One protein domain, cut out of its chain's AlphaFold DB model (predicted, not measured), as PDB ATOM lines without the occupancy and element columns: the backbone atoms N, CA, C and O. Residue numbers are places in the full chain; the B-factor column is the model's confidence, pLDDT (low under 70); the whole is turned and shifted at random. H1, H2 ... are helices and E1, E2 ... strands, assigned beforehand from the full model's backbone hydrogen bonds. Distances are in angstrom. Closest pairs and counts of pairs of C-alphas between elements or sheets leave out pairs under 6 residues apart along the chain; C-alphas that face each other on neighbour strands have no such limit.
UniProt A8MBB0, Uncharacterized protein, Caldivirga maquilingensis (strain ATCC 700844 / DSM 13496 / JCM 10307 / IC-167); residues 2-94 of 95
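Overview. This is residues 2 to 94 of the 95 residues of an uncharacterized protein of Caldivirga maquilingensis (strain ATCC 700844 / DSM 13496 / JCM 10307 / IC-167) (UniProt A8MBB0). Which shape? Helices H1 and H2 cover one face of a twisted antiparallel sheet, E1 E4 E3 E2. What is printed? The 93 residues include, in order, H1, E1, E2, E3, E4, H2: mixed helices and strands. It is compact, radius of gyration of the C-alphas 12.7 A, spans 40 by 23 by 21 A.

Along the chain. Which strands? E1 is residues 20 to 29, E2 38 to 47, E3 50 to 59, E4 62 to 71. Which helices? H1, residues 2 to 12, begins at C-alpha (62.039, 24.956, 5.212); H2, residues 76 to 92, 24.4 A long, ends at C-alpha (59.380, 37.448, 5.096).

Arrangement. How do strands pair? E1 and E4 are antiparallel, with N 21 and O 69 2.7 A apart, within hydrogen-bond range. Where do helices meet? H2 touches H1 with residues 86 to 90 alone, the closest C-alphas, Ile 10 and Ile 86, 6.6 A apart.

Size, cuts and confidence. Any cut? The printed part has none. Low confidence? The pLDDT is under 70 at residues 2 to 3, 30 to 40, 93 to 94.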
ATOM      1  N   VAL A   2      62.915  23.783   5.460       63.44
ATOM      2  CA  VAL A   2      62.039  24.956   5.212       63.44
ATOM      3  C   VAL A   2      60.578  24.728   5.640       63.44
ATOM      4  O   VAL A   2      59.933  25.634   6.154       63.44
ATOM      5  N   ALA A   3      60.049  23.509   5.478       65.75
ATOM      6  CA  ALA A   3      58.644  23.217   5.774       65.75
ATOM      7  C   ALA A   3      58.308  23.259   7.278       65.75
ATOM      8  O   ALA A   3      57.245  23.746   7.645       65.75
ATOM      9  N   GLU A   4      59.196  22.789   8.160       70.75
ATOM     10  CA  GLU A   4      58.954  22.801   9.613       70.75
ATOM     11  C   GLU A   4      58.976  24.215  10.199       70.75
ATOM     12  O   GLU A   4      58.121  24.556  11.019       70.75
ATOM     13  N   GLU A   5      59.903  25.061   9.745       77.38
ATOM     14  CA  GLU A   5      59.951  26.459  10.174       77.38
ATOM     15  C   GLU A   5      58.730  27.240   9.670       77.38
ATOM     16  O   GLU A   5      58.130  28.004  10.426       77.38
ATOM     17  N   LEU A   6      58.286  26.965   8.439       76.88
ATOM     18  CA  LEU A   6      57.045  27.509   7.895       76.88
ATOM     19  C   LEU A   6      55.826  27.098   8.738       76.88
ATOM     20  O   LEU A   6      55.024  27.951   9.113       76.88
ATOM     21  N   ILE A   7      55.703  25.812   9.088       80.00
ATOM     22  CA  ILE A   7      54.626  25.296   9.953       80.00
ATOM     23  C   ILE A   7      54.621  26.026  11.291       80.00
ATOM     24  O   ILE A   7      53.563  26.441  11.767       80.00
ATOM     25  N   ARG A   8      55.796  26.162  11.908       82.31
ATOM     26  CA  ARG A   8      55.939  26.811  13.206       82.31
ATOM     27  C   ARG A   8      55.530  28.280  13.133       82.31
ATOM     28  O   ARG A   8      54.686  28.695  13.917       82.31
ATOM     29  N   ARG A   9      56.026  29.027  12.147       82.19
ATOM     30  CA  ARG A   9      55.680  30.442  11.965       82.19
ATOM     31  C   ARG A   9      54.200  30.661  11.646       82.19
ATOM     32  O   ARG A   9      53.606  31.594  12.173       82.19
ATOM     33  N   ILE A  10      53.579  29.794  10.841       82.19
ATOM     34  CA  ILE A  10      52.132  29.862  10.576       82.19
ATOM     35  C   ILE A  10      51.338  29.635  11.869       82.19
ATOM     36  O   ILE A  10      50.377  30.359  12.122       82.19
ATOM     37  N   LYS A  11      51.745  28.670  12.706       81.44
ATOM     38  CA  LYS A  11      51.119  28.418  14.016       81.44
ATOM     39  C   LYS A  11      51.313  29.573  15.000       81.44
ATOM     40  O   LYS A  11      50.376  29.912  15.708       81.44
ATOM     41  N   GLU A  12      52.511  30.152  15.053       82.38
ATOM     42  CA  GLU A  12      52.854  31.246  15.972       82.38
ATOM     43  C   GLU A  12      52.236  32.591  15.549       82.38
ATOM     44  O   GLU A  12      51.957  33.420  16.408       82.38
ATOM     45  N   GLY A  13      52.000  32.809  14.251       81.31
ATOM     46  CA  GLY A  13      51.421  34.045  13.717       81.31
ATOM     47  C   GLY A  13      49.964  33.873  13.267       81.31
ATOM     48  O   GLY A  13      49.061  33.934  14.103       81.31
ATOM     49  N   PRO A  14      49.705  33.668  11.964       79.19
ATOM     50  CA  PRO A  14      48.365  33.733  11.366       79.19
ATOM     51  C   PRO A  14      47.341  32.763  11.976       79.19
ATOM     52  O   PRO A  14      46.166  33.100  12.100       79.19
ATOM     53  N   CYS A  15      47.771  31.576  12.407       80.88
ATOM     54  CA  CYS A  15      46.902  30.585  13.047       80.88
ATOM     55  C   CYS A  15      46.845  30.693  14.579       80.88
ATOM     56  O   CYS A  15      46.235  29.833  15.200       80.88
ATOM     57  N   SER A  16      47.441  31.720  15.199       77.38
ATOM     58  CA  SER A  16      47.335  31.943  16.652       77.38
ATOM     59  C   SER A  16      45.998  32.576  17.059       77.38
ATOM     60  O   SER A  16      45.459  32.263  18.118       77.38
ATOM     61  N   SER A  17      45.444  33.437  16.199       71.38
ATOM     62  CA  SER A  17      44.208  34.196  16.453       71.38
ATOM     63  C   SER A  17      42.932  33.445  16.067       71.38
ATOM     64  O   SER A  17      41.832  33.855  16.426       71.38
ATOM     65  N   LEU A  18      43.068  32.356  15.316       72.38
ATOM     66  CA  LEU A  18      41.981  31.498  14.850       72.38
ATOM     67  C   LEU A  18      42.259  30.091  15.378       72.38
ATOM     68  O   LEU A  18      43.420  29.707  15.437       72.38
ATOM     69  N   ASN A  19      41.241  29.290  15.718       80.38
ATOM     70  CA  ASN A  19      41.437  27.865  16.041       80.38
ATOM     71  C   ASN A  19      41.797  27.084  14.762       80.38
ATOM     72  O   ASN A  19      41.008  26.292  14.241       80.38
ATOM     73  N   CYS A  20      42.976  27.381  14.230       83.56
ATOM     74  CA  CYS A  20      43.500  26.941  12.960       83.56
ATOM     75  C   CYS A  20      44.541  25.841  13.186       83.56
ATOM     76  O   CYS A  20      45.454  25.950  14.008       83.56
ATOM     77  N   LYS A  21      44.435  24.781  12.396       85.50
ATOM     78  CA  LYS A  21      45.336  23.640  12.390       85.50
ATOM     79  C   LYS A  21      45.850  23.401  10.980       85.50
ATOM     80  O   LYS A  21      45.084  23.291  10.032       85.50
ATOM     81  N   ILE A  22      47.163  23.251  10.847       86.31
ATOM     82  CA  ILE A  22      47.773  22.833   9.583       86.31
ATOM     83  C   ILE A  22      47.528  21.333   9.417       86.31
ATOM     84  O   ILE A  22      48.003  20.530  10.221       86.31
ATOM     85  N   ILE A  23      46.770  20.972   8.385       88.06
ATOM     86  CA  ILE A  23      46.447  19.584   8.046       88.06
ATOM     87  C   ILE A  23      47.548  18.981   7.187       88.06
ATOM     88  O   ILE A  23      47.964  17.849   7.422       88.06
ATOM     89  N   ASN A  24      48.013  19.722   6.182       83.88
ATOM     90  CA  ASN A  24      49.034  19.240   5.265       83.88
ATOM     91  C   ASN A  24      49.778  20.406   4.608       83.88
ATOM     92  O   ASN A  24      49.181  21.447   4.342       83.88
ATOM     93  N   ILE A  25      51.057  20.197   4.302       82.75
ATOM     94  CA  ILE A  25      51.855  21.081   3.454       82.75
ATOM     95  C   ILE A  25      52.532  20.215   2.401       82.75
ATOM     96  O   ILE A  25      53.359  19.364   2.724       82.75
ATOM     97  N   LYS A  26      52.202  20.455   1.136       83.56
ATOM     98  CA  LYS A  26      52.935  19.897   0.002       83.56
ATOM     99  C   LYS A  26      53.845  20.968  -0.568       83.56
ATOM    100  O   LYS A  26      53.404  22.094  -0.771       83.56
ATOM    101  N   VAL A  27      55.096  20.611  -0.824       80.06
ATOM    102  CA  VAL A  27      56.073  21.502  -1.449       80.06
ATOM    103  C   VAL A  27      56.541  20.849  -2.735       80.06
ATOM    104  O   VAL A  27      57.018  19.717  -2.714       80.06
ATOM    105  N   SER A  28      56.401  21.571  -3.837       80.44
ATOM    106  CA  SER A  28      56.850  21.149  -5.158       80.44
ATOM    107  C   SER A  28      57.795  22.202  -5.721       80.44
ATOM    108  O   SER A  28      57.559  23.398  -5.555       80.44
ATOM    109  N   MET A  29      58.856  21.772  -6.401       74.81
ATOM    110  CA  MET A  29      59.650  22.687  -7.217       74.81
ATOM    111  C   MET A  29      58.853  23.062  -8.462       74.81
ATOM    112  O   MET A  29      58.433  22.188  -9.217       74.81
ATOM    113  N   SER A  30      58.673  24.360  -8.667       64.06
ATOM    114  CA  SER A  30      58.180  24.922  -9.921       64.06
ATOM    115  C   SER A  30      59.359  25.626 -10.587       64.06
ATOM    116  O   SER A  30      60.122  26.313  -9.913       64.06
ATOM    117  N   GLY A  31      59.567  25.391 -11.885       53.22
ATOM    118  CA  GLY A  31      60.708  25.943 -12.629       53.22
ATOM    119  C   GLY A  31      60.886  27.455 -12.433       53.22
ATOM    120  O   GLY A  31      59.922  28.143 -12.115       53.22
ATOM    121  N   GLU A  32      62.134  27.921 -12.587       48.81
ATOM    122  CA  GLU A  32      62.626  29.293 -12.361       48.81
ATOM    123  C   GLU A  32      61.543  30.385 -12.339       48.81
ATOM    124  O   GLU A  32      61.119  30.893 -13.373       48.81
ATOM    125  N   SER A  33      61.147  30.794 -11.130       46.53
ATOM    126  CA  SER A  33      60.348  32.001 -10.909       46.53
ATOM    127  C   SER A  33      61.137  32.953 -10.025       46.53
ATOM    128  O   SER A  33      61.245  32.769  -8.813       46.53
ATOM    129  N   ASN A  34      61.658  34.002 -10.656       49.44
ATOM    130  CA  ASN A  34      62.287  35.163 -10.025       49.44
ATOM    131  C   ASN A  34      61.213  36.181  -9.566       49.44
ATOM    132  O   ASN A  34      61.380  37.394  -9.682       49.44
ATOM    133  N   GLU A  35      60.057  35.679  -9.124       54.34
ATOM    134  CA  GLU A  35      58.840  36.458  -8.892       54.34
ATOM    135  C   GLU A  35      58.487  36.514  -7.399       54.34
ATOM    136  O   GLU A  35      58.740  35.576  -6.640       54.34
ATOM    137  N   LYS A  36      57.912  37.649  -6.974       57.66
ATOM    138  CA  LYS A  36      57.418  37.880  -5.605       57.66
ATOM    139  C   LYS A  36      56.473  36.760  -5.173       57.66
ATOM    140  O   LYS A  36      55.709  36.259  -6.000       57.66
ATOM    141  N   ALA A  37      56.472  36.420  -3.878       60.09
ATOM    142  CA  ALA A  37      55.605  35.351  -3.428       60.09
ATOM    143  C   ALA A  37      54.137  35.736  -3.619       60.09
ATOM    144  O   ALA A  37      53.694  36.787  -3.146       60.09
ATOM    145  N   SER A  38      53.398  34.887  -4.324       63.31
ATOM    146  CA  SER A  38      51.983  35.078  -4.630       63.31
ATOM    147  C   SER A  38      51.171  33.961  -3.995       63.31
ATOM    148  O   SER A  38      51.577  32.800  -4.001       63.31
ATOM    149  N   SER A  39      50.025  34.321  -3.425       63.59
ATOM    150  CA  SER A  39      49.080  33.377  -2.842       63.59
ATOM    151  C   SER A  39      47.773  33.385  -3.591       63.59
ATOM    152  O   SER A  39      47.216  34.453  -3.848       63.59
ATOM    153  N   SER A  40      47.240  32.202  -3.830       67.62
ATOM    154  CA  SER A  40      45.879  32.022  -4.296       67.62
ATOM    155  C   SER A  40      45.143  31.113  -3.324       67.62
ATOM    156  O   SER A  40      45.621  30.030  -2.980       67.62
ATOM    157  N   VAL A  41      43.968  31.556  -2.876       72.56
ATOM    158  CA  VAL A  41      43.006  30.651  -2.246       72.56
ATOM    159  C   VAL A  41      42.445  29.788  -3.363       72.56
ATOM    160  O   VAL A  41      41.789  30.310  -4.262       72.56
ATOM    161  N   ILE A  42      42.743  28.493  -3.331       72.50
ATOM    162  CA  ILE A  42      42.285  27.566  -4.368       72.50
ATOM    163  C   ILE A  42      40.945  26.954  -3.983       72.50
ATOM    164  O   ILE A  42      40.089  26.755  -4.838       72.50
ATOM    165  N   GLU A  43      40.753  26.674  -2.698       74.88
ATOM    166  CA  GLU A  43      39.597  25.915  -2.238       74.88
ATOM    167  C   GLU A  43      39.219  26.331  -0.818       74.88
ATOM    168  O   GLU A  43      40.085  26.526   0.043       74.88
ATOM    169  N   VAL A  44      37.915  26.469  -0.591       77.19
ATOM    170  CA  VAL A  44      37.322  26.679   0.730       77.19
ATOM    171  C   VAL A  44      36.173  25.691   0.876       77.19
ATOM    172  O   VAL A  44      35.112  25.887   0.286       77.19
ATOM    173  N   ASP A  45      36.375  24.647   1.671       80.06
ATOM    174  CA  ASP A  45      35.334  23.673   1.993       80.06
ATOM    175  C   ASP A  45      34.762  23.961   3.375       80.06
ATOM    176  O   ASP A  45      35.491  23.985   4.368       80.06
ATOM    177  N   LEU A  46      33.444  24.119   3.468       76.81
ATOM    178  CA  LEU A  46      32.748  24.151   4.751       76.81
ATOM    179  C   LEU A  46      32.164  22.772   5.045       76.81
ATOM    180  O   LEU A  46      31.286  22.284   4.335       76.81
ATOM    181  N   VAL A  47      32.636  22.146   6.119       79.00
ATOM    182  CA  VAL A  47      32.178  20.832   6.566       79.00
ATOM    183  C   VAL A  47      31.743  20.945   8.020       79.00
ATOM    184  O   VAL A  47      32.571  20.959   8.930       79.00
ATOM    185  N   ARG A  48      30.425  20.971   8.240       80.94
ATOM    186  CA  ARG A  48      29.813  21.125   9.573       80.94
ATOM    187  C   ARG A  48      30.298  22.411  10.267       80.94
ATOM    188  O   ARG A  48      30.019  23.495   9.775       80.94
ATOM    189  N   ASP A  49      30.997  22.281  11.391       79.69
ATOM    190  CA  ASP A  49      31.579  23.340  12.227       79.69
ATOM    191  C   ASP A  49      33.032  23.697  11.852       79.69
ATOM    192  O   ASP A  49      33.715  24.426  12.579       79.69
ATOM    193  N   LYS A  50      33.515  23.170  10.721       83.38
ATOM    194  CA  LYS A  50      34.897  23.310  10.268       83.38
ATOM    195  C   LYS A  50      34.971  23.926   8.884       83.38
ATOM    196  O   LYS A  50      34.194  23.582   7.994       83.38
ATOM    197  N   VAL A  51      35.977  24.765   8.685       86.69
ATOM    198  CA  VAL A  51      36.350  25.299   7.380       86.69
ATOM    199  C   VAL A  51      37.718  24.765   7.008       86.69
ATOM    200  O   VAL A  51      38.685  24.963   7.738       86.69
ATOM    201  N   TYR A  52      37.820  24.108   5.863       86.94
ATOM    202  CA  TYR A  52      39.098  23.744   5.282       86.94
ATOM    203  C   TYR A  52      39.487  24.782   4.240       86.94
ATOM    204  O   TYR A  52      38.745  25.031   3.295       86.94
ATOM    205  N   LEU A  53      40.655  25.383   4.424       86.44
ATOM    206  CA  LEU A  53      41.214  26.380   3.525       86.44
ATOM    207  C   LEU A  53      42.443  25.780   2.846       86.44
ATOM    208  O   LEU A  53      43.422  25.450   3.520       86.44
ATOM    209  N   THR A  54      42.398  25.643   1.524       87.06
ATOM    210  CA  THR A  54      43.557  25.236   0.726       87.06
ATOM    211  C   THR A  54      44.156  26.466   0.058       87.06
ATOM    212  O   THR A  54      43.531  27.118  -0.783       87.06
ATOM    213  N   LEU A  55      45.392  26.777   0.438       84.75
ATOM    214  CA  LEU A  55      46.184  27.877  -0.094       84.75
ATOM    215  C   LEU A  55      47.273  27.318  -1.002       84.75
ATOM    216  O   LEU A  55      48.020  26.427  -0.599       84.75
ATOM    217  N   GLU A  56      47.398  27.872  -2.200       84.69
ATOM    218  CA  GLU A  56      48.586  27.703  -3.029       84.69
ATOM    219  C   GLU A  56      49.429  28.962  -2.944       84.69
ATOM    220  O   GLU A  56      48.953  30.068  -3.198       84.69
ATOM    221  N   LEU A  57      50.692  28.788  -2.587       78.94
ATOM    222  CA  LEU A  57      51.655  29.861  -2.450       78.94
ATOM    223  C   LEU A  57      52.855  29.555  -3.334       78.94
ATOM    224  O   LEU A  57      53.456  28.493  -3.220       78.94
ATOM    225  N   LYS A  58      53.229  30.483  -4.206       78.06
ATOM    226  CA  LYS A  58      54.415  30.366  -5.060       78.06
ATOM    227  C   LYS A  58      55.461  31.330  -4.539       78.06
ATOM    228  O   LYS A  58      55.172  32.514  -4.501       78.06
ATOM    229  N   ALA A  59      56.627  30.849  -4.121       73.88
ATOM    230  CA  ALA A  59      57.721  31.668  -3.600       73.88
ATOM    231  C   ALA A  59      59.072  31.020  -3.925       73.88
ATOM    232  O   ALA A  59      59.249  29.833  -3.665       73.88
ATOM    233  N   ASN A  60      60.039  31.791  -4.437       72.25
ATOM    234  CA  ASN A  60      61.421  31.334  -4.673       72.25
ATOM    235  C   ASN A  60      61.520  30.046  -5.527       72.25
ATOM    236  O   ASN A  60      62.257  29.127  -5.178       72.25
ATOM    237  N   GLY A  61      60.725  29.929  -6.599       73.81
ATOM    238  CA  GLY A  61      60.669  28.703  -7.417       73.81
ATOM    239  C   GLY A  61      60.068  27.481  -6.700       73.81
ATOM    240  O   GLY A  61      60.174  26.348  -7.163       73.81
ATOM    241  N   LEU A  62      59.425  27.672  -5.549       79.06
ATOM    242  CA  LEU A  62      58.717  26.624  -4.823       79.06
ATOM    243  C   LEU A  62      57.224  26.930  -4.817       79.06
ATOM    244  O   LEU A  62      56.799  28.068  -4.635       79.06
ATOM    245  N   THR A  63      56.417  25.899  -5.029       82.94
ATOM    246  CA  THR A  63      54.967  25.940  -4.855       82.94
ATOM    247  C   THR A  63      54.607  25.179  -3.589       82.94
ATOM    248  O   THR A  63      54.886  23.988  -3.465       82.94
ATOM    249  N   TYR A  64      53.995  25.884  -2.648       83.44
ATOM    250  CA  TYR A  64      53.511  25.383  -1.377       83.44
ATOM    251  C   TYR A  64      51.992  25.265  -1.446       83.44
ATOM    252  O   TYR A  64      51.290  26.257  -1.598       83.44
ATOM    253  N   LEU A  65      51.480  24.052  -1.302       86.31
ATOM    254  CA  LEU A  65      50.060  23.766  -1.138       86.31
ATOM    255  C   LEU A  65      49.801  23.493   0.341       86.31
ATOM    256  O   LEU A  65      50.168  22.436   0.858       86.31
ATOM    257  N   ILE A  66      49.197  24.460   1.022       86.81
ATOM    258  CA  ILE A  66      48.936  24.433   2.460       86.81
ATOM    259  C   ILE A  66      47.447  24.201   2.673       86.81
ATOM    260  O   ILE A  66      46.625  25.022   2.277       86.81
ATOM    261  N   LYS A  67      47.101  23.095   3.331       89.00
ATOM    262  CA  LYS A  67      45.733  22.812   3.765       89.00
ATOM    263  C   LYS A  67      45.600  23.113   5.251       89.00
ATOM    264  O   LYS A  67      46.294  22.510   6.075       89.00
ATOM    265  N   LEU A  68      44.700  24.026   5.579       88.81
ATOM    266  CA  LEU A  68      44.382  24.465   6.931       88.81
ATOM    267  C   LEU A  68      42.972  23.997   7.292       88.81
ATOM    268  O   LEU A  68      42.096  23.957   6.438       88.81
ATOM    269  N   GLU A  69      42.758  23.652   8.551       89.19
ATOM    270  CA  GLU A  69      41.455  23.419   9.167       89.19
ATOM    271  C   GLU A  69      41.238  24.533  10.184       89.19
ATOM    272  O   GLU A  69      42.016  24.666  11.121       89.19
ATOM    273  N   VAL A  70      40.198  25.334  10.007       87.56
ATOM    274  CA  VAL A  70      39.764  26.349  10.962       87.56
ATOM    275  C   VAL A  70      38.484  25.848  11.611       87.56
ATOM    276  O   VAL A  70      37.528  25.493  10.926       87.56
ATOM    277  N   THR A  71      38.482  25.778  12.935       85.06
ATOM    278  CA  THR A  71      37.337  25.303  13.718       85.06
ATOM    279  C   THR A  71      36.612  26.476  14.370       85.06
ATOM    280  O   THR A  71      37.243  27.402  14.884       85.06
ATOM    281  N   GLY A  72      35.279  26.438  14.354       77.88
ATOM    282  CA  GLY A  72      34.432  27.489  14.917       77.88
ATOM    283  C   GLY A  72      33.910  28.492  13.884       77.88
ATOM    284  O   GLY A  72      34.076  28.330  12.676       77.88
ATOM    285  N   SER A  73      33.230  29.526  14.378       74.88
ATOM    286  CA  SER A  73      32.628  30.563  13.538       74.88
ATOM    287  C   SER A  73      33.710  31.462  12.942       74.88
ATOM    288  O   SER A  73      34.206  32.349  13.629       74.88
ATOM    289  N   VAL A  74      34.059  31.241  11.673       78.06
ATOM    290  CA  VAL A  74      35.021  32.068  10.935       78.06
ATOM    291  C   VAL A  74      34.345  32.753   9.751       78.06
ATOM    292  O   VAL A  74      33.608  32.134   8.979       78.06
ATOM    293  N   SER A  75      34.589  34.050   9.600       81.25
ATOM    294  CA  SER A  75      34.051  34.832   8.488       81.25
ATOM    295  C   SER A  75      34.927  34.707   7.241       81.25
ATOM    296  O   SER A  75      36.147  34.574   7.325       81.25
ATOM    297  N   VAL A  76      34.339  34.882   6.054       79.62
ATOM    298  CA  VAL A  76      35.099  34.937   4.784       79.62
ATOM    299  C   VAL A  76      36.192  36.016   4.823       79.62
ATOM    300  O   VAL A  76      37.284  35.823   4.290       79.62
ATOM    301  N   GLY A  77      35.933  37.141   5.502       81.56
ATOM    302  CA  GLY A  77      36.929  38.195   5.716       81.56
ATOM    303  C   GLY A  77      38.130  37.746   6.555       81.56
ATOM    304  O   GLY A  77      39.254  38.150   6.267       81.56
ATOM    305  N   GLU A  78      37.916  36.877   7.544       83.88
ATOM    306  CA  GLU A  78      38.987  36.314   8.373       83.88
ATOM    307  C   GLU A  78      39.812  35.292   7.595       83.88
ATOM    308  O   GLU A  78      41.034  35.335   7.656       83.88
ATOM    309  N   LEU A  79      39.174  34.451   6.775       81.56
ATOM    310  CA  LEU A  79      39.883  33.527   5.878       81.56
ATOM    311  C   LEU A  79      40.741  34.276   4.851       81.56
ATOM    312  O   LEU A  79      41.866  33.871   4.561       81.56
ATOM    313  N   ARG A  80      40.238  35.397   4.315       81.00
ATOM    314  CA  ARG A  80      41.002  36.247   3.391       81.00
ATOM    315  C   ARG A  80      42.195  36.910   4.087       81.00
ATOM    316  O   ARG A  80      43.266  36.957   3.489       81.00
ATOM    317  N   ARG A  81      42.032  37.391   5.327       84.25
ATOM    318  CA  ARG A  81      43.148  37.911   6.139       84.25
ATOM    319  C   ARG A  81      44.180  36.825   6.425       84.25
ATOM    320  O   ARG A  81      45.342  37.028   6.111       84.25
ATOM    321  N   LEU A  82      43.733  35.652   6.873       84.56
ATOM    322  CA  LEU A  82      44.584  34.488   7.123       84.56
ATOM    323  C   LEU A  82      45.414  34.121   5.887       84.56
ATOM    324  O   LEU A  82      46.616  33.892   5.992       84.56
ATOM    325  N   SER A  83      44.787  34.108   4.707       81.88
ATOM    326  CA  SER A  83      45.507  33.909   3.449       81.88
ATOM    327  C   SER A  83      46.575  34.978   3.232       81.88
ATOM    328  O   SER A  83      47.687  34.613   2.877       81.88
ATOM    329  N   GLY A  84      46.254  36.262   3.416       83.62
ATOM    330  CA  GLY A  84      47.194  37.370   3.219       83.62
ATOM    331  C   GLY A  84      48.384  37.323   4.178       83.62
ATOM    332  O   GLY A  84      49.527  37.405   3.734       83.62
ATOM    333  N   ASP A  85      48.123  37.093   5.464       85.12
ATOM    334  CA  ASP A  85      49.148  37.011   6.508       85.12
ATOM    335  C   ASP A  85      50.138  35.864   6.234       85.12
ATOM    336  O   ASP A  85      51.346  36.016   6.413       85.12
ATOM    337  N   ILE A  86      49.654  34.714   5.746       82.12
ATOM    338  CA  ILE A  86      50.508  33.575   5.364       82.12
ATOM    339  C   ILE A  86      51.397  33.924   4.161       82.12
ATOM    340  O   ILE A  86      52.563  33.525   4.110       82.12
ATOM    341  N   THR A  87      50.881  34.693   3.203       79.88
ATOM    342  CA  THR A  87      51.644  35.180   2.043       79.88
ATOM    343  C   THR A  87      52.733  36.155   2.443       79.88
ATOM    344  O   THR A  87      53.861  36.060   1.956       79.88
ATOM    345  N   GLU A  88      52.418  37.096   3.334       81.69
ATOM    346  CA  GLU A  88      53.406  38.021   3.889       81.69
ATOM    347  C   GLU A  88      54.477  37.271   4.677       81.69
ATOM    348  O   GLU A  88      55.669  37.529   4.507       81.69
ATOM    349  N   LEU A  89      54.078  36.266   5.454       80.75
ATOM    350  CA  LEU A  89      54.992  35.417   6.207       80.75
ATOM    351  C   LEU A  89      55.966  34.669   5.286       80.75
ATOM    352  O   LEU A  89      57.165  34.645   5.566       80.75
ATOM    353  N   LEU A  90      55.495  34.139   4.158       74.44
ATOM    354  CA  LEU A  90      56.351  33.514   3.143       74.44
ATOM    355  C   LEU A  90      57.277  34.506   2.437       74.44
ATOM    356  O   LEU A  90      58.431  34.176   2.180       74.44
ATOM    357  N   ASN A  91      56.814  35.730   2.177       72.19
ATOM    358  CA  ASN A  91      57.679  36.801   1.676       72.19
ATOM    359  C   ASN A  91      58.740  37.226   2.709       72.19
ATOM    360  O   ASN A  91      59.839  37.617   2.322       72.19
ATOM    361  N   SER A  92      58.433  37.150   4.009       71.56
ATOM    362  CA  SER A  92      59.380  37.448   5.096       71.56
ATOM    363  C   SER A  92      60.429  36.353   5.294       71.56
ATOM    364  O   SER A  92      61.521  36.625   5.785       71.56
ATOM    365  N   LEU A  93      60.112  35.124   4.883       68.06
ATOM    366  CA  LEU A  93      60.994  33.956   4.904       68.06
ATOM    367  C   LEU A  93      61.991  33.957   3.730       68.06
ATOM    368  O   LEU A  93      62.438  32.891   3.307       68.06
ATOM    369  N   LYS A  94      62.340  35.138   3.189       52.34
ATOM    370  CA  LYS A  94      63.450  35.262   2.236       52.34
ATOM    371  C   LYS A  94      64.680  34.527   2.798       52.34
ATOM    372  O   LYS A  94      64.991  34.744   3.971       52.34
TER     373      LYS A  94